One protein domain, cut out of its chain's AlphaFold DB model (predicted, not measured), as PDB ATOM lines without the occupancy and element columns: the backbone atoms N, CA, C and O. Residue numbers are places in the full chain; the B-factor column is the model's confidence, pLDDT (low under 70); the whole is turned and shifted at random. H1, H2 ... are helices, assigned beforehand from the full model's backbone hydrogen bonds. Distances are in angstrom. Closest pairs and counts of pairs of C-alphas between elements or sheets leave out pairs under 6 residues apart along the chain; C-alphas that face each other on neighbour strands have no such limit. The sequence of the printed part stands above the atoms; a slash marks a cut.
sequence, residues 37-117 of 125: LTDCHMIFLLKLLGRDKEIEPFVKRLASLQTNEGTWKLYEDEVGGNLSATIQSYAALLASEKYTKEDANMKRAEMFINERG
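This is residues 37 to 117 of the 125 residues of the protein "SQHop_cyclase_N domain-containing protein" of Bacillus thuringiensis subsp. higo (UniProt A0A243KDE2). H3 is the middle helix of four: H1 and H2 pack on it and on each other, the three making a triangle toward the end of H3, and H4, which touches H3 but neither H1 nor H2, folds back along H3 with its residue Ile 113 near Leu 83, the first residue of H3. Between H2 and H3 the backbone makes a wide loop of 18 residues, 65 to 82, with no named element. The printed part has 81 residues with four named helices, in the order H1 H2 H3 H4, and no named strand; the class is all helix, and the packing is mostly crossed, one of the four touching pairs being at a shallow tilt. The whole is compact, with a radius of gyration of the C-alphas of 12.1 A and spans of 35 by 27 by 21 A.

H1, residues 37 to 48, and H2, residues 56 to 64, form a helical hairpin over a short link of 7 residues. They touch, H1 with residues 39 to 43 alone, and the closest C-alphas, those of Asp 39 and Phe 58, are 5.2 A apart. They run opposite ways at a steep tilt of 35.2 degrees, only just past shallow. H3, residues 83 to 95, is the hub, touching three helices. H1 and H3 touch and run the same way at a shallow tilt of 29 degrees; their closest C-alphas, those of Cys 40 and Ala 92, are 5.2 A apart. H2 and H3 form a helical hairpin, opposite ways at a steep tilt of 41 degrees; H3 touches H2 with residues 89 to 93 alone, and the closest C-alphas, those of Val 59 and Leu 93, are 6.4 A apart. H4, residues 104 to 115, forms a helical hairpin with H3, opposite ways at a steep tilt of 40 degrees, and they touch; the closest C-alphas, those of Leu 83 and Ile 113, are 6.5 A apart. H4 is apart from H1 and from H2. In H1, H2, H3 and H4 every O i to N i+4 pair is within hydrogen-bond range.

H1 begins with C-alpha 37 at (15.608, -19.232, 22.997) and measures 16.4 A from first to last C-alpha. H2 measures 12.3 A. H3, the longest helix by residues with 13, measures 18.2 A from C-alpha 83 at (18.771, -21.886, 34.156) to C-alpha 95. H4 measures 16.8 A and ends with C-alpha 115 at (25.735, -23.484, 41.082).

The two C-alphas farthest apart, those of Gly 50 and Val 79, are 36.3 A from each other. The printed part has no cut. The link from H2 to H3 is long, and that from H3 to H4, 8 residues, is short. The mean pLDDT of the printed part of this model is 94.3, and no printed residue is under 70.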
ATOM      1  N   LEU A  37      15.656 -17.908  23.613       89.75
ATOM      2  CA  LEU A  37      15.608 -19.232  22.997       89.75
ATOM      3  C   LEU A  37      15.398 -19.197  21.478       89.75
ATOM      4  O   LEU A  37      15.934 -20.043  20.769       89.75
ATOM      5  N   THR A  38      14.653 -18.216  20.960       91.00
ATOM      6  CA  THR A  38      14.450 -18.088  19.507       91.00
ATOM      7  C   THR A  38      15.773 -17.781  18.810       91.00
ATOM      8  O   THR A  38      16.101 -18.419  17.812       91.00
ATOM      9  N   ASP A  39      16.571 -16.869  19.373       93.25
ATOM     10  CA  ASP A  39      17.892 -16.532  18.838       93.25
ATOM     11  C   ASP A  39      18.844 -17.729  18.943       93.25
ATOM     12  O   ASP A  39      19.559 -18.028  17.990       93.25
ATOM     13  N   CYS A  40      18.799 -18.465  20.061       96.00
ATOM     14  CA  CYS A  40      19.601 -19.676  20.256       96.00
ATOM     15  C   CYS A  40      19.331 -20.713  19.158       96.00
ATOM     16  O   CYS A  40      20.257 -21.184  18.494       96.00
ATOM     17  N   HIS A  41      18.056 -21.034  18.920       95.06
ATOM     18  CA  HIS A  41      17.667 -21.993  17.888       95.06
ATOM     19  C   HIS A  41      18.032 -21.515  16.481       95.06
ATOM     20  O   HIS A  41      18.469 -22.325  15.665       95.06
ATOM     21  N   MET A  42      17.910 -20.215  16.198       96.00
ATOM     22  CA  MET A  42      18.335 -19.652  14.915       96.00
ATOM     23  C   MET A  42      19.846 -19.776  14.706       96.00
ATOM     24  O   MET A  42      20.265 -20.156  13.614       96.00
ATOM     25  N   ILE A  43      20.661 -19.533  15.738       97.62
ATOM     26  CA  ILE A  43      22.116 -19.735  15.669       97.62
ATOM     27  C   ILE A  43      22.434 -21.204  15.366       97.62
ATOM     28  O   ILE A  43      23.172 -21.478  14.419       97.62
ATOM     29  N   PHE A  44      21.847 -22.150  16.108       97.62
ATOM     30  CA  PHE A  44      22.080 -23.579  15.879       97.62
ATOM     31  C   PHE A  44      21.652 -24.025  14.479       97.62
ATOM     32  O   PHE A  44      22.406 -24.717  13.797       97.62
ATOM     33  N   LEU A  45      20.468 -23.605  14.027       98.00
ATOM     34  CA  LEU A  45      19.945 -23.948  12.707       98.00
ATOM     35  C   LEU A  45      20.836 -23.401  11.589       98.00
ATOM     36  O   LEU A  45      21.188 -24.130  10.665       98.00
ATOM     37  N   LEU A  46      21.214 -22.124  11.659       97.94
ATOM     38  CA  LEU A  46      22.050 -21.501  10.636       97.94
ATOM     39  C   LEU A  46      23.451 -22.118  10.603       97.94
ATOM     40  O   LEU A  46      23.963 -22.353   9.509       97.94
ATOM     41  N   LYS A  47      24.031 -22.452  11.765       96.81
ATOM     42  CA  LYS A  47      25.314 -23.166  11.846       96.81
ATOM     43  C   LYS A  47      25.212 -24.564  11.230       96.81
ATOM     44  O   LYS A  47      26.064 -24.939  10.431       96.81
ATOM     45  N   LEU A  48      24.136 -25.302  11.518       97.25
ATOM     46  CA  LEU A  48      23.869 -26.618  10.921       97.25
ATOM     47  C   LEU A  48      23.745 -26.550   9.389       97.25
ATOM     48  O   LEU A  48      24.185 -27.458   8.689       97.25
ATOM     49  N   LEU A  49      23.167 -25.469   8.866       97.88
ATOM     50  CA  LEU A  49      23.022 -25.228   7.428       97.88
ATOM     51  C   LEU A  49      24.275 -24.606   6.775       97.88
ATOM     52  O   LEU A  49      24.250 -24.339   5.575       97.88
ATOM     53  N   GLY A  50      25.346 -24.337   7.533       97.00
ATOM     54  CA  GLY A  50      26.568 -23.690   7.037       97.00
ATOM     55  C   GLY A  50      26.388 -22.218   6.636       97.00
ATOM     56  O   GLY A  50      27.130 -21.701   5.798       97.00
ATOM     57  N   ARG A  51      25.385 -21.532   7.195       97.38
ATOM     58  CA  ARG A  51      25.022 -20.133   6.893       97.38
ATOM     59  C   ARG A  51      25.607 -19.156   7.918       97.38
ATOM     60  O   ARG A  51      24.932 -18.242   8.387       97.38
ATOM     61  N   ASP A  52      26.889 -19.311   8.234       94.81
ATOM     62  CA  ASP A  52      27.578 -18.603   9.325       94.81
ATOM     63  C   ASP A  52      27.546 -17.072   9.197       94.81
ATOM     64  O   ASP A  52      27.578 -16.355  10.193       94.81
ATOM     65  N   LYS A  53      27.432 -16.533   7.979       94.62
ATOM     66  CA  LYS A  53      27.348 -15.078   7.748       94.62
ATOM     67  C   LYS A  53      26.050 -14.452   8.272       94.62
ATOM     68  O   LYS A  53      25.988 -13.236   8.420       94.62
ATOM     69  N   GLU A  54      25.028 -15.259   8.540       97.06
ATOM     70  CA  GLU A  54      23.691 -14.797   8.927       97.06
ATOM     71  C   GLU A  54      23.444 -14.870  10.438       97.06
ATOM     72  O   GLU A  54      22.425 -14.372  10.910       97.06
ATOM     73  N   ILE A  55      24.372 -15.447  11.211       97.19
ATOM     74  CA  ILE A  55      24.203 -15.634  12.662       97.19
ATOM     75  C   ILE A  55      24.429 -14.343  13.460       97.19
ATOM     76  O   ILE A  55      23.927 -14.204  14.572       97.19
ATOM     77  N   GLU A  56      25.179 -13.391  12.899       96.50
ATOM     78  CA  GLU A  56      25.682 -12.206  13.605       96.50
ATOM     79  C   GLU A  56      24.591 -11.368  14.306       96.50
ATOM     80  O   GLU A  56      24.806 -10.971  15.453       96.50
ATOM     81  N   PRO A  57      23.409 -11.106  13.706       95.44
ATOM     82  CA  PRO A  57      22.356 -10.351  14.387       95.44
ATOM     83  C   PRO A  57      21.835 -11.057  15.646       95.44
ATOM     84  O   PRO A  57      21.597 -10.402  16.660       95.44
ATOM     85  N   PHE A  58      21.706 -12.387  15.597       95.62
ATOM     86  CA  PHE A  58      21.236 -13.201  16.718       95.62
ATOM     87  C   PHE A  58      22.278 -13.252  17.833       95.62
ATOM     88  O   PHE A  58      21.935 -13.076  18.996       95.62
ATOM     89  N   VAL A  59      23.560 -13.396  17.480       97.31
ATOM     90  CA  VAL A  59      24.670 -13.367  18.445       97.31
ATOM     91  C   VAL A  59      24.720 -12.030  19.181       97.31
ATOM     92  O   VAL A  59      24.781 -12.007  20.408       97.31
ATOM     93  N   LYS A  60      24.641 -10.908  18.453       96.19
ATOM     94  CA  LYS A  60      24.654  -9.566  19.057       96.19
ATOM     95  C   LYS A  60      23.479  -9.348  20.000       96.19
ATOM     96  O   LYS A  60      23.675  -8.844  21.104       96.19
ATOM     97  N   ARG A  61      22.271  -9.732  19.574       94.31
ATOM     98  CA  ARG A  61      21.075  -9.629  20.415       94.31
ATOM     99  C   ARG A  61      21.229 -10.485  21.669       94.31
ATOM    100  O   ARG A  61      21.066  -9.969  22.771       94.31
ATOM    101  N   LEU A  62      21.627 -11.744  21.516       95.31
ATOM    102  CA  LEU A  62      21.802 -12.671  22.627       95.31
ATOM    103  C   LEU A  62      22.837 -12.161  23.637       95.31
ATOM    104  O   LEU A  62      22.560 -12.151  24.832       95.31
ATOM    105  N   ALA A  63      23.976 -11.644  23.174       96.38
ATOM    106  CA  ALA A  63      24.979 -11.029  24.040       96.38
ATOM    107  C   ALA A  63      24.453  -9.778  24.764       96.38
ATOM    108  O   ALA A  63      24.759  -9.577  25.936       96.38
ATOM    109  N   SER A  64      23.633  -8.953  24.100       94.81
ATOM    110  CA  SER A  64      23.048  -7.753  24.719       94.81
ATOM    111  C   SER A  64      22.000  -8.055  25.794       94.81
ATOM    112  O   SER A  64      21.763  -7.219  26.660       94.81
ATOM    113  N   LEU A  65      21.388  -9.243  25.749       94.06
ATOM    114  CA  LEU A  65      20.401  -9.701  26.731       94.06
ATOM    115  C   LEU A  65      21.037 -10.349  27.970       94.06
ATOM    116  O   LEU A  65      20.322 -10.659  28.924       94.06
ATOM    117  N   GLN A  66      22.353 -10.579  27.964       96.06
ATOM    118  CA  GLN A  66      23.044 -11.157  29.110       96.06
ATOM    119  C   GLN A  66      23.077 -10.157  30.272       96.06
ATOM    120  O   GLN A  66      23.483  -9.007  30.101       96.06
ATOM    121  N   THR A  67      22.701 -10.595  31.473       95.06
ATOM    122  CA  THR A  67      22.793  -9.745  32.664       95.06
ATOM    123  C   THR A  67      24.246  -9.564  33.118       95.06
ATOM    124  O   THR A  67      25.158 -10.292  32.710       95.06
ATOM    125  N   ASN A  68      24.476  -8.620  34.032       93.31
ATOM    126  CA  ASN A  68      25.796  -8.407  34.633       93.31
ATOM    127  C   ASN A  68      26.301  -9.644  35.391       93.31
ATOM    128  O   ASN A  68      27.503  -9.911  35.414       93.31
ATOM    129  N   GLU A  69      25.382 -10.425  35.956       93.44
ATOM    130  CA  GLU A  69      25.637 -11.693  36.642       93.44
ATOM    131  C   GLU A  69      25.945 -12.835  35.660       93.44
ATOM    132  O   GLU A  69      26.365 -13.907  36.078       93.44
ATOM    133  N   GLY A  70      25.794 -12.605  34.352       95.25
ATOM    134  CA  GLY A  70      26.106 -13.566  33.299       95.25
ATOM    135  C   GLY A  70      24.944 -14.470  32.895       95.25
ATOM    136  O   GLY A  70      25.179 -15.434  32.171       95.25
ATOM    137  N   THR A  71      23.717 -14.179  33.328       95.56
ATOM    138  CA  THR A  71      22.548 -15.036  33.088       95.56
ATOM    139  C   THR A  71      21.641 -14.479  31.997       95.56
ATOM    140  O   THR A  71      21.793 -13.340  31.556       95.56
ATOM    141  N   TRP A  72      20.692 -15.299  31.544       95.25
ATOM    142  CA  TRP A  72      19.609 -14.883  30.657       95.25
ATOM    143  C   TRP A  72      18.272 -15.122  31.331       95.25
ATOM    144  O   TRP A  72      18.079 -16.136  32.002       95.25
ATOM    145  N   LYS A  73      17.340 -14.196  31.127       91.75
ATOM    146  CA  LYS A  73      15.982 -14.261  31.664       91.75
ATOM    147  C   LYS A  73      14.976 -14.599  30.568       91.75
ATOM    148  O   LYS A  73      15.198 -14.273  29.402       91.75
ATOM    149  N   LEU A  74      13.862 -15.220  30.945       86.44
ATOM    150  CA  LEU A  74      12.695 -15.350  30.064       86.44
ATOM    151  C   LEU A  74      11.777 -14.127  30.151       86.44
ATOM    152  O   LEU A  74      11.141 -13.775  29.160       86.44
ATOM    153  N   TYR A  75      11.749 -13.478  31.316       82.94
ATOM    154  CA  TYR A  75      10.952 -12.287  31.600       82.94
ATOM    155  C   TYR A  75      11.801 -11.252  32.341       82.94
ATOM    156  O   TYR A  75      12.712 -11.605  33.090       82.94
ATOM    157  N   GLU A  76      11.526  -9.965  32.140       79.50
ATOM    158  CA  GLU A  76      12.350  -8.876  32.684       79.50
ATOM    159  C   GLU A  76      12.420  -8.887  34.227       79.50
ATOM    160  O   GLU A  76      13.478  -8.637  34.820       79.50
ATOM    161  N   ASP A  77      11.314  -9.271  34.868       81.62
ATOM    162  CA  ASP A  77      11.117  -9.338  36.317       81.62
ATOM    163  C   ASP A  77      11.672 -10.616  36.976       81.62
ATOM    164  O   ASP A  77      11.675 -10.728  38.203       81.62
ATOM    165  N   GLU A  78      12.208 -11.563  36.200       83.88
ATOM    166  CA  GLU A  78      12.792 -12.794  36.738       83.88
ATOM    167  C   GLU A  78      14.050 -12.484  37.570       83.88
ATOM    168  O   GLU A  78      14.994 -11.832  37.111       83.88
ATOM    169  N   VAL A  79      14.088 -12.949  38.820       85.56
ATOM    170  CA  VAL A  79      15.211 -12.683  39.730       85.56
ATOM    171  C   VAL A  79      16.338 -13.688  39.493       85.56
ATOM    172  O   VAL A  79      16.135 -14.896  39.568       85.56
ATOM    173  N   GLY A  80      17.550 -13.190  39.245       84.56
ATOM    174  CA  GLY A  80      18.767 -14.005  39.129       84.56
ATOM    175  C   GLY A  80      18.961 -14.738  37.795       84.56
ATOM    176  O   GLY A  80      20.077 -15.164  37.520       84.56
ATOM    177  N   GLY A  81      17.935 -14.835  36.944       90.44
ATOM    178  CA  GLY A  81      18.017 -15.484  35.632       90.44
ATOM    179  C   GLY A  81      17.425 -16.888  35.583       90.44
ATOM    180  O   GLY A  81      17.174 -17.530  36.603       90.44
ATOM    181  N   ASN A  82      17.227 -17.371  34.362       92.44
ATOM    182  CA  ASN A  82      16.660 -18.674  34.069       92.44
ATOM    183  C   ASN A  82      17.761 -19.683  33.730       92.44
ATOM    184  O   ASN A  82      18.578 -19.444  32.837       92.44
ATOM    185  N   LEU A  83      17.766 -20.843  34.395       91.31
ATOM    186  CA  LEU A  83      18.771 -21.886  34.156       91.31
ATOM    187  C   LEU A  83      18.755 -22.391  32.707       91.31
ATOM    188  O   LEU A  83      19.797 -22.411  32.055       91.31
ATOM    189  N   SER A  84      17.580 -22.754  32.188       90.94
ATOM    190  CA  SER A  84      17.455 -23.294  30.829       90.94
ATOM    191  C   SER A  84      17.831 -22.252  29.776       90.94
ATOM    192  O   SER A  84      18.612 -22.548  28.870       90.94
ATOM    193  N   ALA A  85      17.357 -21.009  29.929       93.44
ATOM    194  CA  ALA A  85      17.729 -19.932  29.012       93.44
ATOM    195  C   ALA A  85      19.237 -19.650  29.050       93.44
ATOM    196  O   ALA A  85      19.842 -19.454  27.999       93.44
ATOM    197  N   THR A  86      19.857 -19.682  30.233       95.56
ATOM    198  CA  THR A  86      21.301 -19.448  30.387       95.56
ATOM    199  C   THR A  86      22.124 -20.566  29.747       95.56
ATOM    200  O   THR A  86      23.063 -20.270  29.016       95.56
ATOM    201  N   ILE A  87      21.742 -21.835  29.930       95.25
ATOM    202  CA  ILE A  87      22.415 -22.982  29.291       95.25
ATOM    203  C   ILE A  87      22.337 -22.881  27.766       95.25
ATOM    204  O   ILE A  87      23.354 -23.010  27.085       95.25
ATOM    205  N   GLN A  88      21.143 -22.631  27.222       95.69
ATOM    206  CA  GLN A  88      20.951 -22.555  25.773       95.69
ATOM    207  C   GLN A  88      21.671 -21.350  25.167       95.69
ATOM    208  O   GLN A  88      22.311 -21.489  24.127       95.69
ATOM    209  N   SER A  89      21.641 -20.201  25.848       97.12
ATOM    210  CA  SER A  89      22.331 -18.992  25.391       97.12
ATOM    211  C   SER A  89      23.848 -19.165  25.420       97.12
ATOM    212  O   SER A  89      24.521 -18.851  24.440       97.12
ATOM    213  N   TYR A  90      24.386 -19.747  26.496       97.62
ATOM    214  CA  TYR A  90      25.801 -20.099  26.605       97.62
ATOM    215  C   TYR A  90      26.233 -21.035  25.469       97.62
ATOM    216  O   TYR A  90      27.202 -20.758  24.761       97.62
ATOM    217  N   ALA A  91      25.477 -22.111  25.234       97.38
ATOM    218  CA  ALA A  91      25.767 -23.061  24.166       97.38
ATOM    219  C   ALA A  91      25.679 -22.425  22.767       97.38
ATOM    220  O   ALA A  91      26.539 -22.683  21.928       97.38
ATOM    221  N   ALA A  92      24.682 -21.571  22.515       97.88
ATOM    222  CA  ALA A  92      24.516 -20.886  21.235       97.88
ATOM    223  C   ALA A  92      25.652 -19.893  20.956       97.88
ATOM    224  O   ALA A  92      26.194 -19.876  19.850       97.88
ATOM    225  N   LEU A  93      26.072 -19.113  21.958       98.12
ATOM    226  CA  LEU A  93      27.210 -18.203  21.815       98.12
ATOM    227  C   LEU A  93      28.513 -18.959  21.531       98.12
ATOM    228  O   LEU A  93      29.257 -18.542  20.644       98.12
ATOM    229  N   LEU A  94      28.759 -20.099  22.184       98.06
ATOM    230  CA  LEU A  94      29.912 -20.949  21.860       98.06
ATOM    231  C   LEU A  94      29.814 -21.546  20.447       98.06
ATOM    232  O   LEU A  94      30.783 -21.501  19.694       98.06
ATOM    233  N   ALA A  95      28.643 -22.057  20.056       97.44
ATOM    234  CA  ALA A  95      28.419 -22.629  18.725       97.44
ATOM    235  C   ALA A  95      28.565 -21.597  17.593       97.44
ATOM    236  O   ALA A  95      28.867 -21.958  16.456       97.44
ATOM    237  N   SER A  96      28.368 -20.313  17.900       96.88
ATOM    238  CA  SER A  96      28.602 -19.223  16.954       96.88
ATOM    239  C   SER A  96      30.083 -18.970  16.652       96.88
ATOM    240  O   SER A  96      30.383 -18.254  15.697       96.88
ATOM    241  N   GLU A  97      30.997 -19.516  17.467       96.44
ATOM    242  CA  GLU A  97      32.452 -19.292  17.408       96.44
ATOM    243  C   GLU A  97      32.865 -17.812  17.566       96.44
ATOM    244  O   GLU A  97      34.002 -17.437  17.280       96.44
ATOM    245  N   LYS A  98      31.950 -16.949  18.030       96.69
ATOM    246  CA  LYS A  98      32.217 -15.534  18.349       96.69
ATOM    247  C   LYS A  98      32.647 -15.307  19.795       96.69
ATOM    248  O   LYS A  98      33.196 -14.253  20.094       96.69
ATOM    249  N   TYR A  99      32.376 -16.282  20.656       97.81
ATOM    250  CA  TYR A  99      32.711 -16.287  22.073       97.81
ATOM    251  C   TYR A  99      33.405 -17.596  22.426       97.81
ATOM    252  O   TYR A  99      33.138 -18.635  21.813       97.81
ATOM    253  N   THR A 100      34.260 -17.560  23.439       98.00
ATOM    254  CA  THR A 100      34.951 -18.737  23.967       98.00
ATOM    255  C   THR A 100      34.672 -18.908  25.457       98.00
ATOM    256  O   THR A 100      34.145 -18.020  26.127       98.00
ATOM    257  N   LYS A 101      35.023 -20.071  26.012       96.88
ATOM    258  CA  LYS A 101      34.840 -20.344  27.449       96.88
ATOM    259  C   LYS A 101      35.713 -19.446  28.328       96.88
ATOM    260  O   LYS A 101      35.464 -19.285  29.519       96.88
ATOM    261  N   GLU A 102      36.757 -18.865  27.753       97.75
ATOM    262  CA  GLU A 102      37.709 -18.009  28.442       97.75
ATOM    263  C   GLU A 102      37.175 -16.589  28.650       97.75
ATOM    264  O   GLU A 102      37.660 -15.903  29.562       97.75
ATOM    265  N   ASP A 103      36.172 -16.178  27.866       97.94
ATOM    266  CA  ASP A 103      35.551 -14.863  27.966       97.94
ATOM    267  C   ASP A 103      34.912 -14.657  29.344       97.94
ATOM    268  O   ASP A 103      34.241 -15.528  29.905       97.94
ATOM    269  N   ALA A 104      35.109 -13.467  29.912       97.44
ATOM    270  CA  ALA A 104      34.687 -13.174  31.281       97.44
ATOM    271  C   ALA A 104      33.170 -13.327  31.481       97.44
ATOM    272  O   ALA A 104      32.722 -13.805  32.523       97.44
ATOM    273  N   ASN A 105      32.375 -12.940  30.485       96.62
ATOM    274  CA  ASN A 105      30.924 -13.081  30.520       96.62
ATOM    275  C   ASN A 105      30.484 -14.553  30.408       96.62
ATOM    276  O   ASN A 105      29.520 -14.950  31.062       96.62
ATOM    277  N   MET A 106      31.221 -15.369  29.654       98.06
ATOM    278  CA  MET A 106      30.971 -16.805  29.509       98.06
ATOM    279  C   MET A 106      31.320 -17.566  30.794       98.06
ATOM    280  O   MET A 106      30.537 -18.403  31.236       98.06
ATOM    281  N   LYS A 107      32.408 -17.199  31.481       98.00
ATOM    282  CA  LYS A 107      32.754 -17.750  32.806       98.00
ATOM    283  C   LYS A 107      31.691 -17.480  33.866       98.00
ATOM    284  O   LYS A 107      31.398 -18.356  34.675       98.00
ATOM    285  N   ARG A 108      31.096 -16.281  33.872       97.44
ATOM    286  CA  ARG A 108      29.990 -15.957  34.793       97.44
ATOM    287  C   ARG A 108      28.762 -16.827  34.529       97.44
ATOM    288  O   ARG A 108      28.191 -17.365  35.474       97.44
ATOM    289  N   ALA A 109      28.406 -17.013  33.257       97.00
ATOM    290  CA  ALA A 109      27.326 -17.914  32.869       97.00
ATOM    291  C   ALA A 109      27.603 -19.355  33.329       97.00
ATOM    292  O   ALA A 109      26.738 -19.989  33.926       97.00
ATOM    293  N   GLU A 110      28.821 -19.856  33.109       96.00
ATOM    294  CA  GLU A 110      29.232 -21.204  33.517       96.00
ATOM    295  C   GLU A 110      29.188 -21.396  35.041       96.00
ATOM    296  O   GLU A 110      28.689 -22.414  35.518       96.00
ATOM    297  N   MET A 111      29.631 -20.400  35.813       95.12
ATOM    298  CA  MET A 111      29.526 -20.407  37.275       95.12
ATOM    299  C   MET A 111      28.067 -20.532  37.730       95.12
ATOM    300  O   MET A 111      27.750 -21.425  38.512       95.12
ATOM    301  N   PHE A 112      27.165 -19.717  37.174       94.94
ATOM    302  CA  PHE A 112      25.735 -19.795  37.479       94.94
ATOM    303  C   PHE A 112      25.127 -21.159  37.118       94.94
ATOM    304  O   PHE A 112      24.346 -21.721  37.889       94.94
ATOM    305  N   ILE A 113      25.486 -21.710  35.953       94.25
ATOM    306  CA  ILE A 113      25.023 -23.032  35.508       94.25
ATOM    307  C   ILE A 113      25.456 -24.107  36.512       94.25
ATOM    308  O   ILE A 113      24.635 -24.931  36.920       94.25
ATOM    309  N   ASN A 114      26.716 -24.079  36.950       92.19
ATOM    310  CA  ASN A 114      27.261 -25.051  37.896       92.19
ATOM    311  C   ASN A 114      26.612 -24.942  39.284       92.19
ATOM    312  O   ASN A 114      26.244 -25.960  39.867       92.19
ATOM    313  N   GLU A 115      26.399 -23.725  39.790       90.44
ATOM    314  CA  GLU A 115      25.735 -23.484  41.082       90.44
ATOM    315  C   GLU A 115      24.287 -23.998  41.121       90.44
ATOM    316  O   GLU A 115      23.772 -24.349  42.183       90.44
ATOM    317  N   ARG A 116      23.620 -24.066  39.964       85.38
ATOM    318  CA  ARG A 116      22.217 -24.488  39.829       85.38
ATOM    319  C   ARG A 116      22.043 -25.966  39.450       85.38
ATOM    320  O   ARG A 116      20.929 -26.375  39.132       85.38
ATOM    321  N   GLY A 117      23.109 -26.767  39.519       77.75
ATOM    322  CA  GLY A 117      23.069 -28.213  39.260       77.75
ATOM    323  C   GLY A 117      23.320 -28.614  37.802       77.75
ATOM    324  O   GLY A 117      23.138 -29.775  37.443       77.75
TER     325      GLY A 117